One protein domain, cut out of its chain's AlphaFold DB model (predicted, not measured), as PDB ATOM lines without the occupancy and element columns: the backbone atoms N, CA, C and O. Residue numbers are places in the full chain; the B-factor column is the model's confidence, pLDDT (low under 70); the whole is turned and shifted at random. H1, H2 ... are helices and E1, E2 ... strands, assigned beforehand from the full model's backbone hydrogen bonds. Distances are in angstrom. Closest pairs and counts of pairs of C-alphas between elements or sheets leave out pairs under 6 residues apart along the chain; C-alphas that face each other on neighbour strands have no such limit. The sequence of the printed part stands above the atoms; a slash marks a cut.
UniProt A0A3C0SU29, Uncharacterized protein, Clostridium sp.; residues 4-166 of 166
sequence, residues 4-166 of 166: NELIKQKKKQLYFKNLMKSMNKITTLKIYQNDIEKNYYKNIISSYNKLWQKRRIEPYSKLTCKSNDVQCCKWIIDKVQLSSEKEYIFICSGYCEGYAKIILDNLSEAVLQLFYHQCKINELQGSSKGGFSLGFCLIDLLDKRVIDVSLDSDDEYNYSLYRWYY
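What this domain is: This is residues 4 to 166 of the 166 residues of an uncharacterized protein of Clostridium sp. (UniProt A0A3C0SU29). A twisted sheet of seven strands curls round H4, with H3 over the same face as H4 and H2 slanting over the opposite face. H1 runs along E4 near one edge of the sheet, its first residues reaching away from it, and H5 packs on H1 while only grazing the sheet. The printed part has 163 residues, with five named helices and seven named strands in the order H1 E1 H2 E2 H3 E3 E4 H4 H5 E5 E6 E7. The sheet is antiparallel throughout, in the order E1 E4 E3 E5 E6 E7 E2, and the class is mixed, helices and strands. The whole is compact, with a radius of gyration of the C-alphas of 15.2 A and spans of 42 by 34 by 34 A.

Where its parts are: Find C-alpha 4 at (138.552, 106.868, 149.981); from there H1, residues 4 to 21, runs 25.8 A. E1 follows at residues 26 to 32, then H2, residues 36 to 53, also 25.8 A long. Next come E2, residues 61 to 64, and H3, residues 69 to 80, which starts at C-alpha 69 (147.681, 144.262, 162.574) and is 16.5 A long. Read on to E3, residues 87 to 92, and E4, residues 98 to 104, which is 17.5 A long. H4, residues 107 to 115, and H5, residues 117 to 125, come before E5, residues 135 to 140. E6, residues 145 to 151, is 19.6 A long, and E7, residues 158 to 165, runs 23.0 A to C-alpha 165 at (124.984, 142.948, 147.545).

How they stand to each other: Start at edge strand E1, where N 29 and O 101 of E4 are 2.8 A apart. E3 and E4 form a hairpin, with N 90 to O 100 at 2.8 A. E3 and E5 are antiparallel neighbours, with N 89 and O 139 within hydrogen-bond range at 2.9 A. E5, E6 and E7 are a meander, each strand the antiparallel neighbour of the one before, with N 138 to O 147 at 2.8 A and N 146 to O 164 at 2.8 A. At edge strand E2, N 159 and O 63 are 2.8 A apart. E4, H4 H5, E5 form a split strand-helix-strand unit, two strands of one sheet with helices between them along the chain and E3 between them in the sheet, and its crossover is right-handed. The domain has three layers, helices on both faces of the sheet: H1, H3 and H4 on one, H2 on the other. H1 is over E4 at a height over the sheet of 10.6 A and runs along it, at 7 degrees on the local plane. H2, at a height of 8.7 A, is over E5, E7 and, only just, with 3 C-alphas, E6; it runs slantwise to the strands, only just, at 58 degrees to E5 on the local plane. H3 is over E7 at a height of 9.3 A and touches H4, about perpendicular at 80 degrees; their closest C-alphas are those of Cys 73 and Ser 108, 5.7 A apart. H1 touches H5 with residues 15 to 19 alone, at a steep tilt of 51 degrees, opposite ways; the closest C-alphas, Leu 19 and Ile 121, are 6.6 A apart. H5 only grazes the sheet, with residues 117 to 118. In H1, H2, H3, H4 and H5 every O i to N i+4 pair is within hydrogen-bond range.

The domain as a whole: The two C-alphas farthest apart, those of Asn 4 and Asp 78, are 45.1 A from each other. The printed part has no cut and no long link, and it ends at Tyr 166, the chain's last residue. The mean pLDDT of the printed part is 89.3; look for low confidence, under 70, at residues 124 to 133, of which 124 and 125 belong to H5.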
ATOM      1  N   ASN A   4     137.463 105.894 149.892       89.50
ATOM      2  CA  ASN A   4     138.552 106.868 149.981       89.50
ATOM      3  C   ASN A   4     138.045 108.309 149.859       89.50
ATOM      4  O   ASN A   4     138.506 109.207 150.569       89.50
ATOM      5  N   GLU A   5     137.044 108.519 149.007       87.81
ATOM      6  CA  GLU A   5     136.384 109.807 148.829       87.81
ATOM      7  C   GLU A   5     135.633 110.228 150.101       87.81
ATOM      8  O   GLU A   5     135.804 111.352 150.583       87.81
ATOM      9  N   LEU A   6     134.904 109.296 150.727       88.25
ATOM     10  CA  LEU A   6     134.223 109.517 152.004       88.25
ATOM     11  C   LEU A   6     135.205 109.881 153.130       88.25
ATOM     12  O   LEU A   6     134.954 110.811 153.900       88.25
ATOM     13  N   ILE A   7     136.335 109.173 153.233       88.75
ATOM     14  CA  ILE A   7     137.373 109.462 154.237       88.75
ATOM     15  C   ILE A   7     137.939 110.869 154.028       88.75
ATOM     16  O   ILE A   7     138.077 111.630 154.988       88.75
ATOM     17  N   LYS A   8     138.234 111.246 152.778       86.94
ATOM     18  CA  LYS A   8     138.748 112.579 152.444       86.94
ATOM     19  C   LYS A   8     137.749 113.675 152.816       86.94
ATOM     20  O   LYS A   8     138.147 114.674 153.412       86.94
ATOM     21  N   GLN A   9     136.462 113.481 152.529       87.06
ATOM     22  CA  GLN A   9     135.413 114.427 152.919       87.06
ATOM     23  C   GLN A   9     135.301 114.580 154.442       87.06
ATOM     24  O   GLN A   9     135.301 115.704 154.942       87.06
ATOM     25  N   LYS A  10     135.290 113.470 155.195       88.94
ATOM     26  CA  LYS A  10     135.251 113.510 156.668       88.94
ATOM     27  C   LYS A  10     136.464 114.230 157.262       88.94
ATOM     28  O   LYS A  10     136.302 115.017 158.191       88.94
ATOM     29  N   LYS A  11     137.664 114.022 156.703       88.12
ATOM     30  CA  LYS A  11     138.879 114.749 157.116       88.12
ATOM     31  C   LYS A  11     138.738 116.255 156.906       88.12
ATOM     32  O   LYS A  11     139.006 117.018 157.825       88.12
ATOM     33  N   LYS A  12     138.265 116.691 155.734       86.94
ATOM     34  CA  LYS A  12     138.038 118.118 155.440       86.94
ATOM     35  C   LYS A  12     137.061 118.763 156.424       86.94
ATOM     36  O   LYS A  12     137.355 119.826 156.961       86.94
ATOM     37  N   GLN A  13     135.946 118.090 156.711       88.94
ATOM     38  CA  GLN A  13     134.968 118.557 157.698       88.94
ATOM     39  C   GLN A  13     135.562 118.644 159.107       88.94
ATOM     40  O   GLN A  13     135.264 119.584 159.841       88.94
ATOM     41  N   LEU A  14     136.395 117.675 159.498       89.88
ATOM     42  CA  LEU A  14     137.077 117.694 160.790       89.88
ATOM     43  C   LEU A  14     138.060 118.867 160.890       89.88
ATOM     44  O   LEU A  14     138.056 119.559 161.903       89.88
ATOM     45  N   TYR A  15     138.842 119.136 159.843       88.81
ATOM     46  CA  TYR A  15     139.746 120.288 159.815       88.81
ATOM     47  C   TYR A  15     138.997 121.609 159.963       88.81
ATOM     48  O   TYR A  15     139.389 122.429 160.785       88.81
ATOM     49  N   PHE A  16     137.884 121.789 159.246       91.75
ATOM     50  CA  PHE A  16     137.068 122.992 159.395       91.75
ATOM     51  C   PHE A  16     136.494 123.125 160.816       91.75
ATOM     52  O   PHE A  16     136.570 124.189 161.420       91.75
ATOM     53  N   LYS A  17     135.993 122.031 161.409       93.00
ATOM     54  CA  LYS A  17     135.532 122.032 162.810       93.00
ATOM     55  C   LYS A  17     136.642 122.423 163.785       93.00
ATOM     56  O   LYS A  17     136.387 123.176 164.721       93.00
ATOM     57  N   ASN A  18     137.853 121.913 163.582       92.19
ATOM     58  CA  ASN A  18     138.999 122.229 164.432       92.19
ATOM     59  C   ASN A  18     139.450 123.684 164.261       92.19
ATOM     60  O   ASN A  18     139.741 124.338 165.258       92.19
ATOM     61  N   LEU A  19     139.422 124.212 163.032       92.56
ATOM     62  CA  LEU A  19     139.657 125.629 162.767       92.56
ATOM     63  C   LEU A  19     138.686 126.500 163.565       92.56
ATOM     64  O   LEU A  19     139.136 127.352 164.324       92.56
ATOM     65  N   MET A  20     137.379 126.245 163.456       95.12
ATOM     66  CA  MET A  20     136.371 127.008 164.200       95.12
ATOM     67  C   MET A  20     136.615 126.955 165.713       95.12
ATOM     68  O   MET A  20     136.590 127.986 166.373       95.12
ATOM     69  N   LYS A  21     136.942 125.777 166.262       94.12
ATOM     70  CA  LYS A  21     137.272 125.619 167.692       94.12
ATOM     71  C   LYS A  21     138.521 126.394 168.126       94.12
ATOM     72  O   LYS A  21     138.617 126.786 169.282       94.12
ATOM     73  N   SER A  22     139.480 126.590 167.223       92.19
ATOM     74  CA  SER A  22     140.724 127.324 167.498       92.19
ATOM     75  C   SER A  22     140.568 128.850 167.470       92.19
ATOM     76  O   SER A  22     141.516 129.572 167.793       92.19
ATOM     77  N   MET A  23     139.414 129.359 167.033       94.56
ATOM     78  CA  MET A  23     139.116 130.787 166.986       94.56
ATOM     79  C   MET A  23     138.289 131.175 168.214       94.56
ATOM     80  O   MET A  23     137.070 131.274 168.164       94.56
ATOM     81  N   ASN A  24     138.966 131.360 169.347       94.62
ATOM     82  CA  ASN A  24     138.335 131.587 170.653       94.62
ATOM     83  C   ASN A  24     137.725 132.988 170.852       94.62
ATOM     84  O   ASN A  24     137.233 133.273 171.939       94.62
ATOM     85  N   LYS A  25     137.785 133.865 169.845       97.12
ATOM     86  CA  LYS A  25     137.112 135.180 169.847       97.12
ATOM     87  C   LYS A  25     135.936 135.235 168.879       97.12
ATOM     88  O   LYS A  25     135.401 136.308 168.605       97.12
ATOM     89  N   ILE A  26     135.568 134.070 168.354       97.31
ATOM     90  CA  ILE A  26     134.471 133.869 167.428       97.31
ATOM     91  C   ILE A  26     133.569 132.791 168.012       97.31
ATOM     92  O   ILE A  26     133.926 131.610 168.061       97.31
ATOM     93  N   THR A  27     132.362 133.176 168.392       97.38
ATOM     94  CA  THR A  27     131.350 132.212 168.805       97.38
ATOM     95  C   THR A  27     130.772 131.533 167.568       97.38
ATOM     96  O   THR A  27     130.158 132.164 166.711       97.38
ATOM     97  N   THR A  28     130.966 130.215 167.461       97.50
ATOM     98  CA  THR A  28     130.395 129.408 166.374       97.50
ATOM     99  C   THR A  28     129.017 128.894 166.767       97.50
ATOM    100  O   THR A  28     128.902 128.016 167.618       97.50
ATOM    101  N   LEU A  29     127.975 129.393 166.104       96.50
ATOM    102  CA  LEU A  29     126.585 129.008 166.361       96.50
ATOM    103  C   LEU A  29     126.194 127.720 165.627       96.50
ATOM    104  O   LEU A  29     125.493 126.868 166.168       96.50
ATOM    105  N   LYS A  30     126.633 127.572 164.371       95.94
ATOM    106  CA  LYS A  30     126.283 126.424 163.518       95.94
ATOM    107  C   LYS A  30     127.378 126.167 162.494       95.94
ATOM    108  O   LYS A  30     127.891 127.105 161.897       95.94
ATOM    109  N   ILE A  31     127.700 124.899 162.246       95.44
ATOM    110  CA  ILE A  31     128.557 124.474 161.127       95.44
ATOM    111  C   ILE A  31     127.694 123.712 160.127       95.44
ATOM    112  O   ILE A  31     127.134 122.664 160.460       95.44
ATOM    113  N   TYR A  32     127.629 124.210 158.897       93.56
ATOM    114  CA  TYR A  32     126.804 123.631 157.844       93.56
ATOM    115  C   TYR A  32     127.542 122.486 157.149       93.56
ATOM    116  O   TYR A  32     128.603 122.675 156.550       93.56
ATOM    117  N   GLN A  33     126.994 121.273 157.227       84.00
ATOM    118  CA  GLN A  33     127.620 120.091 156.627       84.00
ATOM    119  C   GLN A  33     127.065 119.822 155.230       84.00
ATOM    120  O   GLN A  33     127.785 120.041 154.258       84.00
ATOM    121  N   ASN A  34     125.807 119.388 155.143       72.31
ATOM    122  CA  ASN A  34     125.096 119.040 153.909       72.31
ATOM    123  C   ASN A  34     123.601 119.382 154.062       72.31
ATOM    124  O   ASN A  34     122.754 118.495 154.014       72.31
ATOM    125  N   ASP A  35     123.283 120.650 154.316       77.00
ATOM    126  CA  ASP A  35     121.902 121.123 154.430       77.00
ATOM    127  C   ASP A  35     121.539 122.127 153.323       77.00
ATOM    128  O   ASP A  35     122.383 122.597 152.556       77.00
ATOM    129  N   ILE A  36     120.239 122.406 153.208       87.25
ATOM    130  CA  ILE A  36     119.673 123.334 152.218       87.25
ATOM    131  C   ILE A  36     120.258 124.743 152.404       87.25
ATOM    132  O   ILE A  36     120.569 125.418 151.423       87.25
ATOM    133  N   GLU A  37     120.480 125.157 153.652       89.50
ATOM    134  CA  GLU A  37     121.070 126.455 153.995       89.50
ATOM    135  C   GLU A  37     122.496 126.598 153.442       89.50
ATOM    136  O   GLU A  37     122.815 127.617 152.829       89.50
ATOM    137  N   LYS A  38     123.337 125.559 153.538       91.06
ATOM    138  CA  LYS A  38     124.656 125.562 152.886       91.06
ATOM    139  C   LYS A  38     124.562 125.828 151.388       91.06
ATOM    140  O   LYS A  38     125.349 126.605 150.854       91.06
ATOM    141  N   ASN A  39     123.627 125.168 150.702       92.56
ATOM    142  CA  ASN A  39     123.462 125.335 149.258       92.56
ATOM    143  C   ASN A  39     123.027 126.761 148.904       92.56
ATOM    144  O   ASN A  39     123.508 127.315 147.916       92.56
ATOM    145  N   TYR A  40     122.182 127.375 149.733       94.31
ATOM    146  CA  TYR A  40     121.809 128.777 149.588       94.31
ATOM    147  C   TYR A  40     123.034 129.707 149.667       94.31
ATOM    148  O   TYR A  40     123.288 130.462 148.727       94.31
ATOM    149  N   TYR A  41     123.862 129.589 150.710       95.06
ATOM    150  CA  TYR A  41     125.078 130.409 150.841       95.06
ATOM    151  C   TYR A  41     126.103 130.132 149.738       95.06
ATOM    152  O   TYR A  41     126.720 131.053 149.205       95.06
ATOM    153  N   LYS A  42     126.238 128.870 149.322       93.69
ATOM    154  CA  LYS A  42     127.096 128.493 148.196       93.69
ATOM    155  C   LYS A  42     126.666 129.170 146.890       93.69
ATOM    156  O   LYS A  42     127.526 129.574 146.107       93.69
ATOM    157  N   ASN A  43     125.365 129.328 146.649       95.00
ATOM    158  CA  ASN A  43     124.855 130.015 145.461       95.00
ATOM    159  C   ASN A  43     125.155 131.522 145.479       95.00
ATOM    160  O   ASN A  43     125.518 132.076 144.436       95.00
ATOM    161  N   ILE A  44     125.071 132.164 146.650       96.31
ATOM    162  CA  ILE A  44     125.478 133.567 146.839       96.31
ATOM    163  C   ILE A  44     126.959 133.724 146.467       96.31
ATOM    164  O   ILE A  44     127.297 134.517 145.589       96.31
ATOM    165  N   ILE A  45     127.835 132.896 147.044       95.06
ATOM    166  CA  ILE A  45     129.283 132.963 146.790       95.06
ATOM    167  C   ILE A  45     129.648 132.591 145.355       95.06
ATOM    168  O   ILE A  45     130.517 133.217 144.753       95.06
ATOM    169  N   SER A  46     128.950 131.631 144.747       94.75
ATOM    170  CA  SER A  46     129.136 131.325 143.326       94.75
ATOM    171  C   SER A  46     128.806 132.523 142.430       94.75
ATOM    172  O   SER A  46     129.517 132.776 141.456       94.75
ATOM    173  N   SER A  47     127.753 133.276 142.755       96.25
ATOM    174  CA  SER A  47     127.351 134.469 142.000       96.25
ATOM    175  C   SER A  47     128.361 135.602 142.163       96.25
ATOM    176  O   SER A  47     128.808 136.159 141.159       96.25
ATOM    177  N   TYR A  48     128.792 135.858 143.401       95.81
ATOM    178  CA  TYR A  48     129.873 136.791 143.715       95.81
ATOM    179  C   TYR A  48     131.143 136.471 142.911       95.81
ATOM    180  O   TYR A  48     131.609 137.301 142.131       95.81
ATOM    181  N   ASN A  49     131.639 135.231 142.997       92.62
ATOM    182  CA  ASN A  49     132.873 134.811 142.330       92.62
ATOM    183  C   ASN A  49     132.799 134.963 140.806       92.62
ATOM    184  O   ASN A  49     133.771 135.376 140.181       92.62
ATOM    185  N   LYS A  50     131.644 134.675 140.187       94.94
ATOM    186  CA  LYS A  50     131.448 134.875 138.739       94.94
ATOM    187  C   LYS A  50     131.579 136.339 138.328       94.94
ATOM    188  O   LYS A  50     132.045 136.616 137.223       94.94
ATOM    189  N   LEU A  51     131.114 137.267 139.160       94.69
ATOM    190  CA  LEU A  51     131.221 138.700 138.893       94.69
ATOM    191  C   LEU A  51     132.640 139.205 139.163       94.69
ATOM    192  O   LEU A  51     133.188 139.921 138.325       94.69
ATOM    193  N   TRP A  52     133.246 138.771 140.267       90.75
ATOM    194  CA  TRP A  52     134.624 139.090 140.628       90.75
ATOM    195  C   TRP A  52     135.618 138.635 139.545       90.75
ATOM    196  O   TRP A  52     136.377 139.449 139.028       90.75
ATOM    197  N   GLN A  53     135.511 137.390 139.060       89.56
ATOM    198  CA  GLN A  53     136.343 136.858 137.963       89.56
ATOM    199  C   GLN A  53     136.193 137.632 136.647       89.56
ATOM    200  O   GLN A  53     137.127 137.714 135.856       89.56
ATOM    201  N   LYS A  54     135.014 138.211 136.397       93.25
ATOM    202  CA  LYS A  54     134.758 139.068 135.228       93.25
ATOM    203  C   LYS A  54     135.194 140.519 135.453       93.25
ATOM    204  O   LYS A  54     134.841 141.367 134.636       93.25
ATOM    205  N   ARG A  55     135.888 140.808 136.562       89.25
ATOM    206  CA  ARG A  55     136.290 142.153 137.001       89.25
ATOM    207  C   ARG A  55     135.110 143.131 137.059       89.25
ATOM    208  O   ARG A  55     135.243 144.306 136.757       89.25
ATOM    209  N   ARG A  56     133.923 142.626 137.421       93.12
ATOM    210  CA  ARG A  56     132.697 143.431 137.592       93.12
ATOM    211  C   ARG A  56     132.492 143.915 139.025       93.12
ATOM    212  O   ARG A  56     131.510 144.598 139.294       93.12
ATOM    213  N   ILE A  57     133.371 143.514 139.937       90.06
ATOM    214  CA  ILE A  57     133.393 143.969 141.321       90.06
ATOM    215  C   ILE A  57     134.780 144.545 141.546       90.06
ATOM    216  O   ILE A  57     135.765 143.810 141.559       90.06
ATOM    217  N   GLU A  58     134.846 145.861 141.682       91.12
ATOM    218  CA  GLU A  58     136.079 146.552 142.034       91.12
ATOM    219  C   GLU A  58     136.269 146.552 143.557       91.12
ATOM    220  O   GLU A  58     135.282 146.532 144.307       91.12
ATOM    221  N   PRO A  59     137.522 146.573 144.039       91.94
ATOM    222  CA  PRO A  59     137.782 146.736 145.458       91.94
ATOM    223  C   PRO A  59     137.280 148.113 145.892       91.94
ATOM    224  O   PRO A  59     137.689 149.139 145.351       91.94
ATOM    225  N   TYR A  60     136.402 148.158 146.891       90.62
ATOM    226  CA  TYR A  60     135.880 149.436 147.377       90.62
ATOM    227  C   TYR A  60     136.879 150.144 148.305       90.62
ATOM    228  O   TYR A  60     136.754 151.343 148.564       90.62
ATOM    229  N   SER A  61     137.848 149.410 148.858       95.31
ATOM    230  CA  SER A  61     138.926 149.968 149.668       95.31
ATOM    231  C   SER A  61     140.188 149.127 149.540       95.31
ATOM    232  O   SER A  61     140.118 147.919 149.316       95.31
ATOM    233  N   LYS A  62     141.337 149.777 149.717       95.69
ATOM    234  CA  LYS A  62     142.655 149.151 149.739       95.69
ATOM    235  C   LYS A  62     143.445 149.622 150.955       95.69
ATOM    236  O   LYS A  62     143.267 150.760 151.398       95.69
ATOM    237  N   LEU A  63     144.324 148.763 151.457       96.06
ATOM    238  CA  LEU A  63     145.266 149.068 152.529       96.06
ATOM    239  C   LEU A  63     146.639 148.506 152.177       96.06
ATOM    240  O   LEU A  63     146.748 147.344 151.810       96.06
ATOM    241  N   THR A  64     147.696 149.300 152.340       94.81
ATOM    242  CA  THR A  64     149.052 148.822 152.046       94.81
ATOM    243  C   THR A  64     149.450 147.652 152.948       94.81
ATOM    244  O   THR A  64     149.248 147.708 154.164       94.81
ATOM    245  N   CYS A  65     150.103 146.639 152.375       91.56
ATOM    246  CA  CYS A  65     150.629 145.468 153.086       91.56
ATOM    247  C   CYS A  65     151.731 145.801 154.110       91.56
ATOM    248  O   CYS A  65     152.124 144.943 154.892       91.56
ATOM    249  N   LYS A  66     152.233 147.045 154.134       92.69
ATOM    250  CA  LYS A  66     153.138 147.541 155.188       92.69
ATOM    251  C   LYS A  66     152.416 147.879 156.496       92.69
ATOM    252  O   LYS A  66     153.075 148.160 157.495       92.69
ATOM    253  N   SER A  67     151.085 147.926 156.476       93.81
ATOM    254  CA  SER A  67     150.274 148.250 157.649       93.81
ATOM    255  C   SER A  67     150.367 147.137 158.686       93.81
ATOM    256  O   SER A  67     150.389 145.960 158.335       93.81
ATOM    257  N   ASN A  68     150.392 147.507 159.963       95.00
ATOM    258  CA  ASN A  68     150.394 146.527 161.048       95.00
ATOM    259  C   ASN A  68     148.985 145.976 161.335       95.00
ATOM    260  O   ASN A  68     147.978 146.507 160.862       95.00
ATOM    261  N   ASP A  69     148.917 144.943 162.173       94.88
ATOM    262  CA  ASP A  69     147.681 144.262 162.574       94.88
ATOM    263  C   ASP A  69     146.605 145.218 163.104       94.88
ATOM    264  O   ASP A  69     145.439 145.107 162.737       94.88
ATOM    265  N   VAL A  70     146.986 146.210 163.916       96.25
ATOM    266  CA  VAL A  70     146.044 147.193 164.481       96.25
ATOM    267  C   VAL A  70     145.426 148.050 163.377       96.25
ATOM    268  O   VAL A  70     144.214 148.273 163.365       96.25
ATOM    269  N   GLN A  71     146.246 148.516 162.434       96.81
ATOM    270  CA  GLN A  71     145.787 149.288 161.281       96.81
ATOM    271  C   GLN A  71     144.904 148.440 160.363       96.81
ATOM    272  O   GLN A  71     143.863 148.924 159.924       96.81
ATOM    273  N   CYS A  72     145.285 147.184 160.117       95.06
ATOM    274  CA  CYS A  72     144.517 146.243 159.307       95.06
ATOM    275  C   CYS A  72     143.139 145.966 159.919       95.06
ATOM    276  O   CYS A  72     142.118 146.172 159.262       95.06
ATOM    277  N   CYS A  73     143.087 145.609 161.204       95.81
ATOM    278  CA  CYS A  73     141.834 145.389 161.923       95.81
ATOM    279  C   CYS A  73     140.923 146.599 161.886       95.81
ATOM    280  O   CYS A  73     139.754 146.473 161.529       95.81
ATOM    281  N   LYS A  74     141.457 147.769 162.246       96.62
ATOM    282  CA  LYS A  74     140.678 149.001 162.261       96.62
ATOM    283  C   LYS A  74     140.134 149.320 160.872       96.62
ATOM    284  O   LYS A  74     138.955 149.618 160.735       96.62
ATOM    285  N   TRP A  75     140.973 149.207 159.842       97.06
ATOM    286  CA  TRP A  75     140.559 149.413 158.459       97.06
ATOM    287  C   TRP A  75     139.405 148.488 158.066       97.06
ATOM    288  O   TRP A  75     138.397 148.979 157.564       97.06
ATOM    289  N   ILE A  76     139.508 147.186 158.343       96.31
ATOM    290  CA  ILE A  76     138.440 146.226 158.047       96.31
ATOM    291  C   ILE A  76     137.169 146.613 158.813       96.31
ATOM    292  O   ILE A  76     136.142 146.863 158.187       96.31
ATOM    293  N   ILE A  77     137.240 146.729 160.144       96.50
ATOM    294  CA  ILE A  77     136.083 147.014 161.008       96.50
ATOM    295  C   ILE A  77     135.365 148.288 160.562       96.50
ATOM    296  O   ILE A  77     134.156 148.249 160.337       96.50
ATOM    297  N   ASP A  78     136.100 149.384 160.367       96.19
ATOM    298  CA  ASP A  78     135.526 150.687 160.028       96.19
ATOM    299  C   ASP A  78     134.909 150.673 158.627       96.19
ATOM    300  O   ASP A  78     133.827 151.218 158.395       96.19
ATOM    301  N   LYS A  79     135.592 150.052 157.657       95.62
ATOM    302  CA  LYS A  79     135.186 150.135 156.255       95.62
ATOM    303  C   LYS A  79     133.993 149.242 155.935       95.62
ATOM    304  O   LYS A  79     133.206 149.624 155.069       95.62
ATOM    305  N   VAL A  80     133.859 148.077 156.570       91.88
ATOM    306  CA  VAL A  80     132.656 147.234 156.423       91.88
ATOM    307  C   VAL A  80     131.647 147.422 157.541       91.88
ATOM    308  O   VAL A  80     130.548 146.897 157.419       91.88
ATOM    309  N   GLN A  81     131.944 148.214 158.570       93.88
ATOM    310  CA  GLN A  81     131.062 148.401 159.727       93.88
ATOM    311  C   GLN A  81     130.746 147.054 160.398       93.88
ATOM    312  O   GLN A  81     129.580 146.711 160.614       93.88
ATOM    313  N   LEU A  82     131.788 146.253 160.668       95.00
ATOM    314  CA  LEU A  82     131.608 145.010 161.421       95.00
ATOM    315  C   LEU A  82     131.093 145.331 162.821       95.00
ATOM    316  O   LEU A  82     131.557 146.257 163.481       95.00
ATOM    317  N   SER A  83     130.150 144.517 163.271       95.12
ATOM    318  CA  SER A  83     129.528 144.602 164.587       95.12
ATOM    319  C   SER A  83     129.526 143.239 165.270       95.12
ATOM    320  O   SER A  83     129.314 142.216 164.613       95.12
ATOM    321  N   SER A  84     129.737 143.247 166.586       93.81
ATOM    322  CA  SER A  84     129.602 142.091 167.478       93.81
ATOM    323  C   SER A  84     128.146 141.691 167.728       93.81
ATOM    324  O   SER A  84     127.880 140.608 168.231       93.81
ATOM    325  N   GLU A  85     127.190 142.548 167.369       92.00
ATOM    326  CA  GLU A  85     125.751 142.323 167.564       92.00
ATOM    327  C   GLU A  85     125.092 141.622 166.366       92.00
ATOM    328  O   GLU A  85     123.902 141.312 166.394       92.00
ATOM    329  N   LYS A  86     125.853 141.390 165.290       94.12
ATOM    330  CA  LYS A  86     125.371 140.756 164.061       94.12
ATOM    331  C   LYS A  86     125.861 139.317 163.950       94.12
ATOM    332  O   LYS A  86     126.950 138.960 164.399       94.12
ATOM    333  N   GLU A  87     125.063 138.514 163.263       96.25
ATOM    334  CA  GLU A  87     125.442 137.174 162.839       96.25
ATOM    335  C   GLU A  87     125.994 137.208 161.412       96.25
ATOM    336  O   GLU A  87     125.432 137.852 160.521       96.25
ATOM    337  N   TYR A  88     127.054 136.441 161.179       98.19
ATOM    338  CA  TYR A  88     127.676 136.307 159.864       98.19
ATOM    339  C   TYR A  88     127.764 134.844 159.459       98.19
ATOM    340  O   TYR A  88     127.809 133.948 160.306       98.19
ATOM    341  N   ILE A  89     127.855 134.592 158.154       97.88
ATOM    342  CA  ILE A  89     128.314 133.302 157.641       97.88
ATOM    343  C   ILE A  89     129.775 133.440 157.256       97.88
ATOM    344  O   ILE A  89     130.092 134.094 156.267       97.88
ATOM    345  N   PHE A  90     130.658 132.805 158.016       97.38
ATOM    346  CA  PHE A  90     132.046 132.642 157.621       97.38
ATOM    347  C   PHE A  90     132.178 131.542 156.579       97.38
ATOM    348  O   PHE A  90     131.648 130.438 156.753       97.38
ATOM    349  N   ILE A  91     132.905 131.859 155.511       94.56
ATOM    350  CA  ILE A  91     133.205 130.946 154.419       94.56
ATOM    351  C   ILE A  91     134.705 130.707 154.407       94.56
ATOM    352  O   ILE A  91     135.494 131.589 154.077       94.56
ATOM    353  N   CYS A  92     135.091 129.477 154.721       90.81
ATOM    354  CA  CYS A  92     136.419 128.995 154.398       90.81
ATOM    355  C   CYS A  92     136.350 128.389 152.999       90.81
ATOM    356  O   CYS A  92     135.608 127.433 152.774       90.81
ATOM    357  N   SER A  93     137.086 128.961 152.053       79.75
ATOM    358  CA  SER A  93     137.245 128.426 150.700       79.75
ATOM    359  C   SER A  93     138.494 127.547 150.589       79.75
ATOM    360  O   SER A  93     139.396 127.600 151.419       79.75
ATOM    361  N   GLY A  94     138.575 126.729 149.538       77.88
ATOM    362  CA  GLY A  94     139.762 125.922 149.239       77.88
ATOM    363  C   GLY A  94     139.671 124.480 149.739       77.88
ATOM    364  O   GLY A  94     138.617 123.842 149.673       77.88
ATOM    365  N   TYR A  95     140.797 123.907 150.180       70.81
ATOM    366  CA  TYR A  95     140.869 122.468 150.471       70.81
ATOM    367  C   TYR A  95     139.884 122.029 151.566       70.81
ATOM    368  O   TYR A  95     139.258 120.969 151.432       70.81
ATOM    369  N   CYS A  96     139.723 122.859 152.600       79.56
ATOM    370  CA  CYS A  96     138.836 122.661 153.745       79.56
ATOM    371  C   CYS A  96     137.548 123.489 153.632       79.56
ATOM    372  O   CYS A  96     137.134 124.081 154.624       79.56
ATOM    373  N   GLU A  97     136.926 123.516 152.444       86.25
ATOM    374  CA  GLU A  97     135.701 124.295 152.223       86.25
ATOM    375  C   GLU A  97     134.658 124.041 153.324       86.25
ATOM    376  O   GLU A  97     134.245 122.897 153.562       86.25
ATOM    377  N   GLY A  98     134.227 125.111 153.984       92.00
ATOM    378  CA  GLY A  98     133.335 125.050 155.130       92.00
ATOM    379  C   GLY A  98     132.572 126.351 155.327       92.00
ATOM    380  O   GLY A  98     133.050 127.426 154.981       92.00
ATOM    381  N   TYR A  99     131.368 126.226 155.881       96.06
ATOM    382  CA  TYR A  99     130.477 127.347 156.158       96.06
ATOM    383  C   TYR A  99     130.088 127.274 157.629       96.06
ATOM    384  O   TYR A  99     129.676 126.210 158.113       96.06
ATOM    385  N   ALA A 100     130.198 128.393 158.335       97.19
ATOM    386  CA  ALA A 100     129.814 128.484 159.735       97.19
ATOM    387  C   ALA A 100     129.032 129.766 160.005       97.19
ATOM    388  O   ALA A 100     129.427 130.836 159.561       97.19
ATOM    389  N   LYS A 101     127.941 129.655 160.761       97.81
ATOM    390  CA  LYS A 101     127.260 130.804 161.351       97.81
ATOM    391  C   LYS A 101     128.025 131.229 162.597       97.81
ATOM    392  O   LYS A 101     128.264 130.382 163.464       97.81
ATOM    393  N   ILE A 102     128.399 132.498 162.676       98.19
ATOM    394  CA  ILE A 102     129.270 133.025 163.724       98.19
ATOM    395  C   ILE A 102     128.793 134.370 164.278       98.19
ATOM    396  O   ILE A 102     128.096 135.114 163.588       98.19
ATOM    397  N   ILE A 103     129.230 134.673 165.499       97.19
ATOM    398  CA  ILE A 103     129.206 135.998 166.132       97.19
ATOM    399  C   ILE A 103     130.654 136.393 166.458       97.19
ATOM    400  O   ILE A 103     131.488 135.532 166.751       97.19
ATOM    401  N   LEU A 104     130.962 137.687 166.363       97.06
ATOM    402  CA  LEU A 104     132.290 138.242 166.630       97.06
ATOM    403  C   LEU A 104     132.312 138.850 168.043       97.06
ATOM    404  O   LEU A 104     131.786 139.938 168.234       97.06
ATOM    405  N   ASP A 105     132.911 138.180 169.027       93.06
ATOM    406  CA  ASP A 105     132.794 138.600 170.438       93.06
ATOM    407  C   ASP A 105     133.698 139.801 170.774       93.06
ATOM    408  O   ASP A 105     133.270 140.786 171.371       93.06
ATOM    409  N   ASN A 106     134.965 139.742 170.353       92.88
ATOM    410  CA  ASN A 106     135.912 140.858 170.401       92.88
ATOM    411  C   ASN A 106     136.313 141.177 168.965       92.88
ATOM    412  O   ASN A 106     137.079 140.422 168.371       92.88
ATOM    413  N   LEU A 107     135.790 142.269 168.406       94.38
ATOM    414  CA  LEU A 107     135.917 142.572 166.978       94.38
ATOM    415  C   LEU A 107     137.364 142.563 166.477       94.38
ATOM    416  O   LEU A 107     137.649 141.907 165.479       94.38
ATOM    417  N   SER A 108     138.281 143.241 167.168       95.56
ATOM    418  CA  SER A 108     139.678 143.328 166.731       95.56
ATOM    419  C   SER A 108     140.345 141.957 166.705       95.56
ATOM    420  O   SER A 108     140.922 141.575 165.689       95.56
ATOM    421  N   GLU A 109     140.231 141.188 167.790       96.31
ATOM    422  CA  GLU A 109     140.850 139.862 167.854       96.31
ATOM    423  C   GLU A 109     140.153 138.848 166.933       96.31
ATOM    424  O   GLU A 109     140.820 138.020 166.313       96.31
ATOM    425  N   ALA A 110     138.826 138.918 166.799       97.06
ATOM    426  CA  ALA A 110     138.049 138.076 165.895       97.06
ATOM    427  C   ALA A 110     138.449 138.306 164.433       97.06
ATOM    428  O   ALA A 110     138.658 137.344 163.694       97.06
ATOM    429  N   VAL A 111     138.625 139.568 164.028       96.75
ATOM    430  CA  VAL A 111     139.096 139.928 162.685       96.75
ATOM    431  C   VAL A 111     140.488 139.364 162.419       96.75
ATOM    432  O   VAL A 111     140.678 138.760 161.369       96.75
ATOM    433  N   LEU A 112     141.435 139.465 163.362       95.38
ATOM    434  CA  LEU A 112     142.756 138.836 163.194       95.38
ATOM    435  C   LEU A 112     142.638 137.319 163.044       95.38
ATOM    436  O   LEU A 112     143.262 136.727 162.166       95.38
ATOM    437  N   GLN A 113     141.816 136.670 163.868       94.94
ATOM    438  CA  GLN A 113     141.637 135.221 163.795       94.94
ATOM    439  C   GLN A 113     141.057 134.766 162.452       94.94
ATOM    440  O   GLN A 113     141.513 133.750 161.925       94.94
ATOM    441  N   LEU A 114     140.114 135.525 161.886       95.06
ATOM    442  CA  LEU A 114     139.611 135.304 160.531       95.06
ATOM    443  C   LEU A 114     140.697 135.570 159.483       95.06
ATOM    444  O   LEU A 114     140.910 134.748 158.601       95.06
ATOM    445  N   PHE A 115     141.413 136.687 159.587       93.81
ATOM    446  CA  PHE A 115     142.414 137.107 158.606       93.81
ATOM    447  C   PHE A 115     143.573 136.111 158.470       93.81
ATOM    448  O   PHE A 115     144.030 135.845 157.361       93.81
ATOM    449  N   TYR A 116     143.992 135.500 159.581       91.62
ATOM    450  CA  TYR A 116     145.059 134.496 159.628       91.62
ATOM    451  C   TYR A 116     144.546 133.045 159.641       91.62
ATOM    452  O   TYR A 116     145.315 132.119 159.916       91.62
ATOM    453  N   HIS A 117     143.263 132.795 159.350       89.25
ATOM    454  CA  HIS A 117     142.674 131.454 159.478       89.25
ATOM    455  C   HIS A 117     143.400 130.400 158.622       89.25
ATOM    456  O   HIS A 117     143.578 129.261 159.058       89.25
ATOM    457  N   GLN A 118     143.868 130.774 157.427       81.31
ATOM    458  CA  GLN A 118     144.561 129.858 156.524       81.31
ATOM    459  C   GLN A 118     145.927 129.418 157.078       81.31
ATOM    460  O   GLN A 118     146.312 128.262 156.902       81.31
ATOM    461  N   CYS A 119     146.627 130.289 157.817       79.38
ATOM    462  CA  CYS A 119     147.861 129.927 158.520       79.38
ATOM    463  C   CYS A 119     147.595 128.802 159.532       79.38
ATOM    464  O   CYS A 119     148.297 127.791 159.524       79.38
ATOM    465  N   LYS A 120     146.505 128.909 160.306       76.12
ATOM    466  CA  LYS A 120     146.080 127.860 161.248       76.12
ATOM    467  C   LYS A 120     145.712 126.552 160.545       76.12
ATOM    468  O   LYS A 120     145.996 125.472 161.056       76.12
ATOM    469  N   ILE A 121     145.082 126.612 159.368       76.19
ATOM    470  CA  ILE A 121     144.787 125.406 158.577       76.19
ATOM    471  C   ILE A 121     146.082 124.704 158.151       76.19
ATOM    472  O   ILE A 121     146.160 123.480 158.255       76.19
ATOM    473  N   ASN A 122     147.081 125.454 157.684       71.38
ATOM    474  CA  ASN A 122     148.360 124.891 157.244       71.38
ATOM    475  C   ASN A 122     149.098 124.208 158.409       71.38
ATOM    476  O   ASN A 122     149.581 123.084 158.254       71.38
ATOM    477  N   GLU A 123     149.091 124.826 159.595       70.31
ATOM    478  CA  GLU A 123     149.592 124.219 160.838       70.31
ATOM    479  C   GLU A 123     148.859 122.909 161.168       70.31
ATOM    480  O   GLU A 123     149.493 121.877 161.390       70.31
ATOM    481  N   LEU A 124     147.521 122.909 161.122       68.00
ATOM    482  CA  LEU A 124     146.695 121.724 161.399       68.00
ATOM    483  C   LEU A 124     146.885 120.589 160.381       68.00
ATOM    484  O   LEU A 124     146.627 119.427 160.701       68.00
ATOM    485  N   GLN A 125     147.290 120.906 159.150       66.25
ATOM    486  CA  GLN A 125     147.516 119.924 158.087       66.25
ATOM    487  C   GLN A 125     148.955 119.400 158.034       66.25
ATOM    488  O   GLN A 125     149.205 118.435 157.308       66.25
ATOM    489  N   GLY A 126     149.894 120.018 158.759       57.22
ATOM    490  CA  GLY A 126     151.319 119.704 158.645       57.22
ATOM    491  C   GLY A 126     151.866 119.937 157.232       57.22
ATOM    492  O   GLY A 126     152.791 119.243 156.809       57.22
ATOM    493  N   SER A 127     151.270 120.861 156.467       54.06
ATOM    494  CA  SER A 127     151.646 121.153 155.084       54.06
ATOM    495  C   SER A 127     152.183 122.582 154.957       54.06
ATOM    496  O   SER A 127     151.515 123.562 155.264       54.06
ATOM    497  N   SER A 128     153.412 122.713 154.452       47.72
ATOM    498  CA  SER A 128     154.020 123.994 154.054       47.72
ATOM    499  C   SER A 128     153.658 124.405 152.619       47.72
ATOM    500  O   SER A 128     154.203 125.363 152.075       47.72
ATOM    501  N   LYS A 129     152.769 123.652 151.957       42.22
ATOM    502  CA  LYS A 129     152.539 123.758 150.516       42.22
ATOM    503  C   LYS A 129     151.287 124.569 150.195       42.22
ATOM    504  O   LYS A 129     150.210 124.008 150.037       42.22
ATOM    505  N   GLY A 130     151.519 125.861 149.975       39.19
ATOM    506  CA  GLY A 130     150.847 126.624 148.924       39.19
ATOM    507  C   GLY A 130     149.538 127.290 149.326       39.19
ATOM    508  O   GLY A 130     148.494 126.650 149.390       39.19
ATOM    509  N   GLY A 131     149.608 128.607 149.500       45.12
ATOM    510  CA  GLY A 131     148.452 129.479 149.660       45.12
ATOM    511  C   GLY A 131     148.728 130.544 150.705       45.12
ATOM    512  O   GLY A 131     148.301 130.410 151.849       45.12
ATOM    513  N   PHE A 132     149.455 131.594 150.319       44.94
ATOM    514  CA  PHE A 132     149.289 132.875 150.993       44.94
ATOM    515  C   PHE A 132     147.838 133.282 150.760       44.94
ATOM    516  O   PHE A 132     147.462 133.609 149.642       44.94
ATOM    517  N   SER A 133     146.998 133.218 151.781       65.06
ATOM    518  CA  SER A 133     145.740 133.951 151.734       65.06
ATOM    519  C   SER A 133     145.486 134.509 153.117       65.06
ATOM    520  O   SER A 133     144.747 133.944 153.922       65.06
ATOM    521  N   LEU A 134     146.188 135.604 153.393       82.00
ATOM    522  CA  LEU A 134     145.704 136.563 154.363       82.00
ATOM    523  C   LEU A 134     144.370 137.084 153.847       82.00
ATOM    524  O   LEU A 134     144.275 137.495 152.687       82.00
ATOM    525  N   GLY A 135     143.350 137.000 154.686       90.62
ATOM    526  CA  GLY A 135     142.007 137.348 154.273       90.62
ATOM    527  C   GLY A 135     140.938 136.405 154.782       90.62
ATOM    528  O   GLY A 135     141.205 135.382 155.416       90.62
ATOM    529  N   PHE A 136     139.699 136.778 154.501       94.31
ATOM    530  CA  PHE A 136     138.522 135.995 154.829       94.31
ATOM    531  C   PHE A 136     137.318 136.481 154.023       94.31
ATOM    532  O   PHE A 136     137.264 137.633 153.595       94.31
ATOM    533  N   CYS A 137     136.313 135.614 153.911       95.50
ATOM    534  CA  CYS A 137     135.028 135.946 153.315       95.50
ATOM    535  C   CYS A 137     133.894 135.737 154.330       95.50
ATOM    536  O   CYS A 137     133.807 134.689 154.983       95.50
ATOM    537  N   LEU A 138     133.027 136.742 154.458       97.56
ATOM    538  CA  LEU A 138     131.808 136.716 155.259       97.56
ATOM    539  C   LEU A 138     130.587 137.013 154.387       97.56
ATOM    540  O   LEU A 138     130.643 137.823 153.463       97.56
ATOM    541  N   ILE A 139     129.449 136.431 154.755       97.75
ATOM    542  CA  ILE A 139     128.131 136.949 154.384       97.75
ATOM    543  C   ILE A 139     127.543 137.643 155.608       97.75
ATOM    544  O   ILE A 139     127.345 137.012 156.647       97.75
ATOM    545  N   ASP A 140     127.248 138.929 155.466       96.38
ATOM    546  CA  ASP A 140     126.442 139.699 156.407       96.38
ATOM    547  C   ASP A 140     124.964 139.442 156.094       96.38
ATOM    548  O   ASP A 140     124.457 139.842 155.041       96.38
ATOM    549  N   LEU A 141     124.295 138.715 156.991       90.94
ATOM    550  CA  LEU A 141     122.914 138.274 156.796       90.94
ATOM    551  C   LEU A 141     121.909 139.424 156.896       90.94
ATOM    552  O   LEU A 141     120.860 139.364 156.253       90.94
ATOM    553  N   LEU A 142     122.220 140.449 157.696       92.31
ATOM    554  CA  LEU A 142     121.328 141.582 157.925       92.31
ATOM    555  C   LEU A 142     121.390 142.555 156.747       92.31
ATOM    556  O   LEU A 142     120.356 142.917 156.189       92.31
ATOM    557  N   ASP A 143     122.605 142.915 156.331       92.38
ATOM    558  CA  ASP A 143     122.823 143.883 155.250       92.38
ATOM    559  C   ASP A 143     122.812 143.230 153.855       92.38
ATOM    560  O   ASP A 143     122.992 143.920 152.850       92.38
ATOM    561  N   LYS A 144     122.623 141.902 153.791       94.81
ATOM    562  CA  LYS A 144     122.591 141.076 152.570       94.81
ATOM    563  C   LYS A 144     123.759 141.364 151.632       94.81
ATOM    564  O   LYS A 144     123.595 141.698 150.455       94.81
ATOM    565  N   ARG A 145     124.968 141.244 152.174       95.69
ATOM    566  CA  ARG A 145     126.201 141.502 151.424       95.69
ATOM    567  C   ARG A 145     127.277 140.469 151.699       95.69
ATOM    568  O   ARG A 145     127.416 139.963 152.809       95.69
ATOM    569  N   VAL A 146     128.067 140.203 150.672       97.25
ATOM    570  CA  VAL A 146     129.353 139.522 150.768       97.25
ATOM    571  C   VAL A 146     130.413 140.562 151.115       97.25
ATOM    572  O   VAL A 146     130.473 141.628 150.499       97.25
ATOM    573  N   ILE A 147     131.230 140.233 152.106       96.75
ATOM    574  CA  ILE A 147     132.433 140.950 152.514       96.75
ATOM    575  C   ILE A 147     133.600 140.015 152.240       96.75
ATOM    576  O   ILE A 147     133.625 138.901 152.756       96.75
ATOM    577  N   ASP A 148     134.557 140.460 151.442       95.12
ATOM    578  CA  ASP A 148     135.735 139.672 151.105       95.12
ATOM    579  C   ASP A 148     136.972 140.553 151.251       95.12
ATOM    580  O   ASP A 148     137.060 141.630 150.658       95.12
ATOM    581  N   VAL A 149     137.884 140.122 152.112       94.12
ATOM    582  CA  VAL A 149     139.170 140.773 152.350       94.12
ATOM    583  C   VAL A 149     140.220 139.813 151.829       94.12
ATOM    584  O   VAL A 149     140.285 138.680 152.304       94.12
ATOM    585  N   SER A 150     141.055 140.246 150.896       89.56
ATOM    586  CA  SER A 150     142.081 139.379 150.320       89.56
ATOM    587  C   SER A 150     143.313 140.156 149.879       89.56
ATOM    588  O   SER A 150     143.271 141.362 149.626       89.56
ATOM    589  N   LEU A 151     144.439 139.452 149.816       85.94
ATOM    590  CA  LEU A 151     145.601 139.901 149.063       85.94
ATOM    591  C   LEU A 151     145.362 139.564 147.586       85.94
ATOM    592  O   LEU A 151     145.281 138.385 147.236       85.94
ATOM    593  N   ASP A 152     145.209 140.588 146.748       76.31
ATOM    594  CA  ASP A 152     145.003 140.418 145.308       76.31
ATOM    595  C   ASP A 152     146.354 140.134 144.634       76.31
ATOM    596  O   ASP A 152     147.317 140.868 144.844       76.31
ATOM    597  N   SER A 153     146.440 139.081 143.819       76.25
ATOM    598  CA  SER A 153     147.665 138.775 143.069       76.25
ATOM    599  C   SER A 153     147.994 139.839 142.023       76.25
ATOM    600  O   SER A 153     149.152 139.992 141.653       76.25
ATOM    601  N   ASP A 154     146.989 140.581 141.547       78.94
ATOM    602  CA  ASP A 154     147.194 141.691 140.616       78.94
ATOM    603  C   ASP A 154     147.708 142.964 141.339       78.94
ATOM    604  O   ASP A 154     148.161 143.905 140.685       78.94
ATOM    605  N   ASP A 155     147.664 143.009 142.681       83.06
ATOM    606  CA  ASP A 155     148.119 144.129 143.521       83.06
ATOM    607  C   ASP A 155     148.727 143.628 144.843       83.06
ATOM    608  O   ASP A 155     148.198 143.840 145.934       83.06
ATOM    609  N   GLU A 156     149.890 142.982 144.747       85.12
ATOM    610  CA  GLU A 156     150.579 142.364 145.891       85.12
ATOM    611  C   GLU A 156     151.023 143.373 146.976       85.12
ATOM    612  O   GLU A 156     151.416 142.994 148.083       85.12
ATOM    613  N   TYR A 157     150.954 144.676 146.684       90.38
ATOM    614  CA  TYR A 157     151.311 145.745 147.617       90.38
ATOM    615  C   TYR A 157     150.162 146.157 148.536       90.38
ATOM    616  O   TYR A 157     150.404 146.879 149.515       90.38
ATOM    617  N   ASN A 158     148.932 145.733 148.231       93.06
ATOM    618  CA  ASN A 158     147.746 146.123 148.972       93.06
ATOM    619  C   ASN A 158     146.838 144.932 149.290       93.06
ATOM    620  O   ASN A 158     146.508 144.108 148.442       93.06
ATOM    621  N   TYR A 159     146.317 144.924 150.511       93.44
ATOM    622  CA  TYR A 159     145.087 144.211 150.810       93.44
ATOM    623  C   TYR A 159     143.921 144.931 150.139       93.44
ATOM    624  O   TYR A 159     143.816 146.160 150.202       93.44
ATOM    625  N   SER A 160     143.030 144.160 149.533       94.75
ATOM    626  CA  SER A 160     141.825 144.638 148.874       94.75
ATOM    627  C   SER A 160     140.592 144.210 149.657       94.75
ATOM    628  O   SER A 160     140.500 143.089 150.155       94.75
ATOM    629  N   LEU A 161     139.640 145.133 149.765       95.06
ATOM    630  CA  LEU A 161     138.335 144.889 150.356       95.06
ATOM    631  C   LEU A 161     137.267 144.986 149.277       95.06
ATOM    632  O   LEU A 161     137.076 146.041 148.665       95.06
ATOM    633  N   TYR A 162     136.547 143.894 149.074       94.88
ATOM    634  CA  TYR A 162     135.424 143.798 148.160       94.88
ATOM    635  C   TYR A 162     134.116 143.725 148.942       94.88
ATOM    636  O   TYR A 162     134.029 143.163 150.039       94.88
ATOM    637  N   ARG A 163     133.076 144.313 148.354       94.00
ATOM    638  CA  ARG A 163     131.721 144.300 148.896       94.00
ATOM    639  C   ARG A 163     130.727 144.110 147.765       94.00
ATOM    640  O   ARG A 163     130.776 144.843 146.779       94.00
ATOM    641  N   TRP A 164     129.804 143.172 147.927       95.94
ATOM    642  CA  TRP A 164     128.783 142.881 146.921       95.94
ATOM    643  C   TRP A 164     127.435 142.559 147.564       95.94
ATOM    644  O   TRP A 164     127.392 141.808 148.529       95.94
ATOM    645  N   TYR A 165     126.349 143.120 147.033       94.06
ATOM    646  CA  TYR A 165     124.984 142.948 147.545       94.06
ATOM    647  C   TYR A 165     124.212 141.921 146.707       94.06
ATOM    648  O   TYR A 165     124.380 141.901 145.485       94.06
ATOM    649  N   TYR A 166     123.377 141.100 147.355       91.56
ATOM    650  CA  TYR A 166     122.617 140.008 146.727       91.56
ATOM    651  C   TYR A 166     121.126 139.995 147.086       91.56
ATOM    652  O   TYR A 166     120.738 140.554 148.138       91.56
TER     653      TYR A 166